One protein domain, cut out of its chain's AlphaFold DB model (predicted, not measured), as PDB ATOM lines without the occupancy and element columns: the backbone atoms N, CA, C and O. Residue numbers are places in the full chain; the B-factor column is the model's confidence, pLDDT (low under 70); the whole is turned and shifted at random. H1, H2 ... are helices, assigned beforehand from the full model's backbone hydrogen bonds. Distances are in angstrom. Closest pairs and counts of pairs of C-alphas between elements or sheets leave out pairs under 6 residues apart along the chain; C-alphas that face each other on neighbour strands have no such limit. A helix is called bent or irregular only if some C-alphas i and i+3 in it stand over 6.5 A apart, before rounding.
ATOM      1  N   SER A 183     165.978 234.360 195.703       61.12
ATOM      2  CA  SER A 183     165.931 235.717 195.162       61.12
ATOM      3  C   SER A 183     167.369 236.234 195.112       61.12
ATOM      4  O   SER A 183     167.942 236.526 196.161       61.12
ATOM      5  N   TYR A 184     167.961 236.261 193.924       68.06
ATOM      6  CA  TYR A 184     169.271 236.859 193.721       68.06
ATOM      7  C   TYR A 184     169.151 238.362 193.915       68.06
ATOM      8  O   TYR A 184     168.153 238.972 193.506       68.06
ATOM      9  N   GLU A 185     170.155 238.959 194.549       78.19
ATOM     10  CA  GLU A 185     170.282 240.407 194.473       78.19
ATOM     11  C   GLU A 185     170.613 240.795 193.029       78.19
ATOM     12  O   GLU A 185     171.281 240.067 192.295       78.19
ATOM     13  N   LYS A 186     170.096 241.944 192.592       79.00
ATOM     14  CA  LYS A 186     170.319 242.431 191.230       79.00
ATOM     15  C   LYS A 186     171.825 242.617 190.997       79.00
ATOM     16  O   LYS A 186     172.440 243.387 191.730       79.00
ATOM     17  N   GLY A 187     172.390 241.974 189.977       77.81
ATOM     18  CA  GLY A 187     173.824 241.979 189.671       77.81
ATOM     19  C   GLY A 187     174.559 240.695 190.067       77.81
ATOM     20  O   GLY A 187     175.580 240.382 189.461       77.81
ATOM     21  N   GLU A 188     174.029 239.900 191.004       82.00
ATOM     22  CA  GLU A 188     174.732 238.719 191.531       82.00
ATOM     23  C   GLU A 188     174.989 237.654 190.447       82.00
ATOM     24  O   GLU A 188     176.002 236.953 190.477       82.00
ATOM     25  N   LEU A 189     174.095 237.518 189.461       77.19
ATOM     26  CA  LEU A 189     174.293 236.550 188.380       77.19
ATOM     27  C   LEU A 189     175.358 237.010 187.385       77.19
ATOM     28  O   LEU A 189     176.065 236.173 186.823       77.19
ATOM     29  N   ILE A 190     175.491 238.319 187.174       81.12
ATOM     30  CA  ILE A 190     176.540 238.880 186.320       81.12
ATOM     31  C   ILE A 190     177.908 238.647 186.954       81.12
ATOM     32  O   ILE A 190     178.799 238.150 186.267       81.12
ATOM     33  N   ASP A 191     178.039 238.890 188.258       83.56
ATOM     34  CA  ASP A 191     179.274 238.617 188.997       83.56
ATOM     35  C   ASP A 191     179.660 237.135 188.898       83.56
ATOM     36  O   ASP A 191     180.785 236.807 188.521       83.56
ATOM     37  N   LYS A 192     178.701 236.223 189.111       77.88
ATOM     38  CA  LYS A 192     178.920 234.772 188.968       77.88
ATOM     39  C   LYS A 192     179.411 234.376 187.574       77.88
ATOM     40  O   LYS A 192     180.271 233.508 187.456       77.88
ATOM     41  N   VAL A 193     178.877 234.990 186.520       77.88
ATOM     42  CA  VAL A 193     179.260 234.690 185.130       77.88
ATOM     43  C   VAL A 193     180.655 235.221 184.811       77.88
ATOM     44  O   VAL A 193     181.421 234.547 184.123       77.88
ATOM     45  N   ILE A 194     181.003 236.400 185.326       82.44
ATOM     46  CA  ILE A 194     182.352 236.965 185.209       82.44
ATOM     47  C   ILE A 194     183.358 236.078 185.954       82.44
ATOM     48  O   ILE A 194     184.402 235.736 185.396       82.44
ATOM     49  N   GLU A 195     183.038 235.654 187.178       82.38
ATOM     50  CA  GLU A 195     183.884 234.749 187.963       82.38
ATOM     51  C   GLU A 195     184.085 233.391 187.283       82.38
ATOM     52  O   GLU A 195     185.204 232.877 187.255       82.38
ATOM     53  N   ASP A 196     183.014 232.799 186.750       76.50
ATOM     54  CA  ASP A 196     183.067 231.528 186.021       76.50
ATOM     55  C   ASP A 196     183.960 231.641 184.778       76.50
ATOM     56  O   ASP A 196     184.856 230.821 184.576       76.50
ATOM     57  N   PHE A 197     183.804 232.715 184.000       77.69
ATOM     58  CA  PHE A 197     184.664 232.976 182.847       77.69
ATOM     59  C   PHE A 197     186.134 233.152 183.242       77.69
ATOM     60  O   PHE A 197     187.014 232.544 182.631       77.69
ATOM     61  N   ALA A 198     186.415 233.936 184.287       78.25
ATOM     62  CA  ALA A 198     187.776 234.137 184.777       78.25
ATOM     63  C   ALA A 198     188.421 232.815 185.227       78.25
ATOM     64  O   ALA A 198     189.586 232.553 184.915       78.25
ATOM     65  N   LYS A 199     187.660 231.946 185.906       77.88
ATOM     66  CA  LYS A 199     188.121 230.605 186.303       77.88
ATOM     67  C   LYS A 199     188.404 229.715 185.095       77.88
ATOM     68  O   LYS A 199     189.449 229.067 185.072       77.88
ATOM     69  N   GLN A 200     187.524 229.708 184.093       73.12
ATOM     70  CA  GLN A 200     187.714 228.936 182.858       73.12
ATOM     71  C   GLN A 200     188.982 229.377 182.112       73.12
ATOM     72  O   GLN A 200     189.813 228.537 181.771       73.12
ATOM     73  N   GLN A 201     189.197 230.688 181.950       72.12
ATOM     74  CA  GLN A 201     190.407 231.226 181.311       72.12
ATOM     75  C   GLN A 201     191.695 230.858 182.061       72.12
ATOM     76  O   GLN A 201     192.724 230.608 181.435       72.12
ATOM     77  N   ALA A 202     191.653 230.814 183.394       73.81
ATOM     78  CA  ALA A 202     192.834 230.559 184.212       73.81
ATOM     79  C   ALA A 202     193.150 229.064 184.413       73.81
ATOM     80  O   ALA A 202     194.325 228.706 184.521       73.81
ATOM     81  N   TYR A 203     192.135 228.194 184.496       67.25
ATOM     82  CA  TYR A 203     192.313 226.843 185.046       67.25
ATOM     83  C   TYR A 203     191.657 225.708 184.247       67.25
ATOM     84  O   TYR A 203     192.114 224.570 184.365       67.25
ATOM     85  N   GLU A 204     190.622 225.964 183.439       61.31
ATOM     86  CA  GLU A 204     189.799 224.895 182.853       61.31
ATOM     87  C   GLU A 204     189.355 225.216 181.418       61.31
ATOM     88  O   GLU A 204     188.384 225.928 181.189       61.31
ATOM     89  N   THR A 205     190.022 224.612 180.429       53.91
ATOM     90  CA  THR A 205     189.495 224.524 179.057       53.91
ATOM     91  C   THR A 205     188.836 223.160 178.871       53.91
ATOM     92  O   THR A 205     189.445 222.209 178.382       53.91
ATOM     93  N   SER A 206     187.591 223.019 179.328       51.16
ATOM     94  CA  SER A 206     186.793 221.823 179.044       51.16
ATOM     95  C   SER A 206     185.949 222.018 177.778       51.16
ATOM     96  O   SER A 206     185.593 223.133 177.393       51.16
ATOM     97  N   PHE A 207     185.670 220.922 177.073       46.75
ATOM     98  CA  PHE A 207     184.888 220.944 175.839       46.75
ATOM     99  C   PHE A 207     183.427 221.303 176.175       46.75
ATOM    100  O   PHE A 207     182.733 220.514 176.812       46.75
ATOM    101  N   GLY A 208     182.960 222.485 175.759       49.91
ATOM    102  CA  GLY A 208     181.610 222.992 176.061       49.91
ATOM    103  C   GLY A 208     181.542 224.066 177.156       49.91
ATOM    104  O   GLY A 208     180.450 224.566 177.442       49.91
ATOM    105  N   ASP A 209     182.680 224.441 177.738       57.84
ATOM    106  CA  ASP A 209     182.837 225.707 178.463       57.84
ATOM    107  C   ASP A 209     183.204 226.826 177.480       57.84
ATOM    108  O   ASP A 209     183.487 226.524 176.319       57.84
ATOM    109  N   THR A 210     183.080 228.098 177.891       55.88
ATOM    110  CA  THR A 210     183.091 229.251 176.964       55.88
ATOM    111  C   THR A 210     184.209 229.129 175.928       55.88
ATOM    112  O   THR A 210     185.394 229.195 176.247       55.88
ATOM    113  N   LEU A 211     183.825 228.901 174.669       58.25
ATOM    114  CA  LEU A 211     184.763 228.497 173.620       58.25
ATOM    115  C   LEU A 211     185.728 229.632 173.248       58.25
ATOM    116  O   LEU A 211     186.779 229.378 172.661       58.25
ATOM    117  N   ASN A 212     185.363 230.878 173.566       70.12
ATOM    118  CA  ASN A 212     186.130 232.095 173.324       70.12
ATOM    119  C   ASN A 212     185.489 233.315 174.033       70.12
ATOM    120  O   ASN A 212     184.412 233.232 174.631       70.12
ATOM    121  N   GLN A 213     186.150 234.473 173.936       75.44
ATOM    122  CA  GLN A 213     185.668 235.760 174.461       75.44
ATOM    123  C   GLN A 213     184.319 236.204 173.867       75.44
ATOM    124  O   GLN A 213     183.556 236.915 174.528       75.44
ATOM    125  N   GLU A 214     183.992 235.799 172.638       79.38
ATOM    126  CA  GLU A 214     182.729 236.172 171.997       79.38
ATOM    127  C   GLU A 214     181.543 235.489 172.673       79.38
ATOM    128  O   GLU A 214     180.568 236.160 173.014       79.38
ATOM    129  N   GLU A 215     181.633 234.185 172.943       79.00
ATOM    130  CA  GLU A 215     180.571 233.454 173.640       79.00
ATOM    131  C   GLU A 215     180.344 234.014 175.053       79.00
ATOM    132  O   GLU A 215     179.202 234.144 175.502       79.00
ATOM    133  N   PHE A 216     181.420 234.411 175.739       81.75
ATOM    134  CA  PHE A 216     181.324 235.119 177.015       81.75
ATOM    135  C   PHE A 216     180.587 236.455 176.878       81.75
ATOM    136  O   PHE A 216     179.647 236.715 177.629       81.75
ATOM    137  N   SER A 217     180.953 237.266 175.885       82.31
ATOM    138  CA  SER A 217     180.316 238.564 175.626       82.31
ATOM    139  C   SER A 217     178.816 238.416 175.342       82.31
ATOM    140  O   SER A 217     178.014 239.190 175.865       82.31
ATOM    141  N   MET A 218     178.415 237.367 174.607       85.06
ATOM    142  CA  MET A 218     177.003 237.057 174.341       85.06
ATOM    143  C   MET A 218     176.247 236.711 175.625       85.06
ATOM    144  O   MET A 218     175.128 237.184 175.837       85.06
ATOM    145  N   LYS A 219     176.850 235.886 176.492       83.19
ATOM    146  CA  LYS A 219     176.268 235.511 177.789       83.19
ATOM    147  C   LYS A 219     176.132 236.733 178.694       83.19
ATOM    148  O   LYS A 219     175.049 236.975 179.222       83.19
ATOM    149  N   LEU A 220     177.184 237.542 178.809       84.75
ATOM    150  CA  LEU A 220     177.171 238.773 179.595       84.75
ATOM    151  C   LEU A 220     176.093 239.745 179.096       84.75
ATOM    152  O   LEU A 220     175.298 240.234 179.896       84.75
ATOM    153  N   ARG A 221     176.003 239.967 177.777       87.19
ATOM    154  CA  ARG A 221     174.944 240.774 177.149       87.19
ATOM    155  C   ARG A 221     173.552 240.267 177.520       87.19
ATOM    156  O   ARG A 221     172.696 241.063 177.901       87.19
ATOM    157  N   TYR A 222     173.324 238.954 177.441       86.56
ATOM    158  CA  TYR A 222     172.051 238.352 177.841       86.56
ATOM    159  C   TYR A 222     171.725 238.638 179.315       86.56
ATOM    160  O   TYR A 222     170.596 239.024 179.620       86.56
ATOM    161  N   PHE A 223     172.694 238.509 180.228       83.75
ATOM    162  CA  PHE A 223     172.447 238.758 181.651       83.75
ATOM    163  C   PHE A 223     172.201 240.229 181.963       83.75
ATOM    164  O   PHE A 223     171.230 240.533 182.655       83.75
ATOM    165  N   MET A 224     172.977 241.136 181.366       86.38
ATOM    166  CA  MET A 224     172.740 242.582 181.436       86.38
ATOM    167  C   MET A 224     171.324 242.938 180.969       86.38
ATOM    168  O   MET A 224     170.604 243.674 181.652       86.38
ATOM    169  N   ALA A 225     170.876 242.346 179.861       88.00
ATOM    170  CA  ALA A 225     169.525 242.550 179.356       88.00
ATOM    171  C   ALA A 225     168.469 241.977 180.312       88.00
ATOM    172  O   ALA A 225     167.477 242.645 180.598       88.00
ATOM    173  N   SER A 226     168.682 240.772 180.844       82.94
ATOM    174  CA  SER A 226     167.705 240.101 181.709       82.94
ATOM    175  C   SER A 226     167.561 240.733 183.097       82.94
ATOM    176  O   SER A 226     166.447 240.819 183.609       82.94
ATOM    177  N   GLU A 227     168.658 241.202 183.699       82.19
ATOM    178  CA  GLU A 227     168.653 241.739 185.064       82.19
ATOM    179  C   GLU A 227     168.420 243.246 185.095       82.19
ATOM    180  O   GLU A 227     167.719 243.762 185.969       82.19
ATOM    181  N   PHE A 228     169.011 243.976 184.147       85.00
ATOM    182  CA  PHE A 228     168.986 245.435 184.130       85.00
ATOM    183  C   PHE A 228     168.075 246.021 183.052       85.00
ATOM    184  O   PHE A 228     167.803 247.220 183.105       85.00
ATOM    185  N   GLY A 229     167.578 245.215 182.108       85.62
ATOM    186  CA  GLY A 229     166.874 245.724 180.927       85.62
ATOM    187  C   GLY A 229     167.808 246.468 179.968       85.62
ATOM    188  O   GLY A 229     167.345 247.302 179.194       85.62
ATOM    189  N   LEU A 230     169.118 246.212 180.060       85.88
ATOM    190  CA  LEU A 230     170.152 246.902 179.297       85.88
ATOM    191  C   LEU A 230     170.734 245.974 178.236       85.88
ATOM    192  O   LEU A 230     171.453 245.031 178.558       85.88
ATOM    193  N   ASP A 231     170.457 246.272 176.972       87.25
ATOM    194  CA  ASP A 231     171.206 245.682 175.870       87.25
ATOM    195  C   ASP A 231     172.538 246.431 175.711       87.25
ATOM    196  O   ASP A 231     172.560 247.646 175.514       87.25
ATOM    197  N   THR A 232     173.652 245.714 175.838       86.56
ATOM    198  CA  THR A 232     175.002 246.275 175.702       86.56
ATOM    199  C   THR A 232     175.434 246.445 174.246       86.56
ATOM    200  O   THR A 232     176.455 247.088 173.992       86.56
ATOM    201  N   ALA A 233     174.685 245.902 173.282       91.00
ATOM    202  CA  ALA A 233     174.895 246.213 171.876       91.00
ATOM    203  C   ALA A 233     174.311 247.590 171.556       91.00
ATOM    204  O   ALA A 233     173.108 247.823 171.673       91.00
TER     205      ALA A 233
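What this domain is: This is residues 183 to 233 of the 324 residues of an uncharacterized protein of Vibrio rotiferianus (UniProt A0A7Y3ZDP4). This is a helical hairpin: two helices of equal residue count, H1 and H2, lie side by side and run opposite ways, joined at one end by a looped link, residues 204 to 212. At the other end of the pair lie the short first stretch, residues 183 to 187, and the last stretch, residues 229 to 233, which folds back beside H2. The printed part has 51 residues with two named helices, H1 then H2, and no named strand; the class is all helix. It is only just compact, close to loose, with a radius of gyration of the C-alphas of 11.6 A, and its C-alphas span 31 by 25 by 14 A.

How they stand to each other: Begin with H1, residues 188 to 203, and then look at H2, residues 213 to 228. The two touch, with 8 pairs of C-alphas within 8 A; look for the closest pair at Ile 190 and Phe 223, whose C-alphas are 6.2 A apart. Their centres are 12.2 A apart. Their lines stand at a shallow tilt of 13 degrees, and they run opposite ways, a helical hairpin. In both H1 and H2 you will find every O i to N i+4 pair within hydrogen-bond range.

Where its parts are: Find C-alpha 188 at (174.732, 238.719, 191.531); from there H1 runs 22.2 A to C-alpha 203 at (192.313, 226.843, 185.046). Pass over the link and find C-alpha 213 at (185.668, 235.760, 174.461), where H2 begins; it runs 21.6 A to C-alpha 228. Neither helix is bent.

The domain as a whole: The two C-alphas farthest apart are those of Tyr 203 and Gly 229, 31.9 A. The printed part has no cut, and the 9 residues between H1 and H2 make a short link. Read the B-factor column for the model's confidence: the mean pLDDT of the printed part is 76.1, and it is under 70 at residues 183 to 184 and 203 to 211.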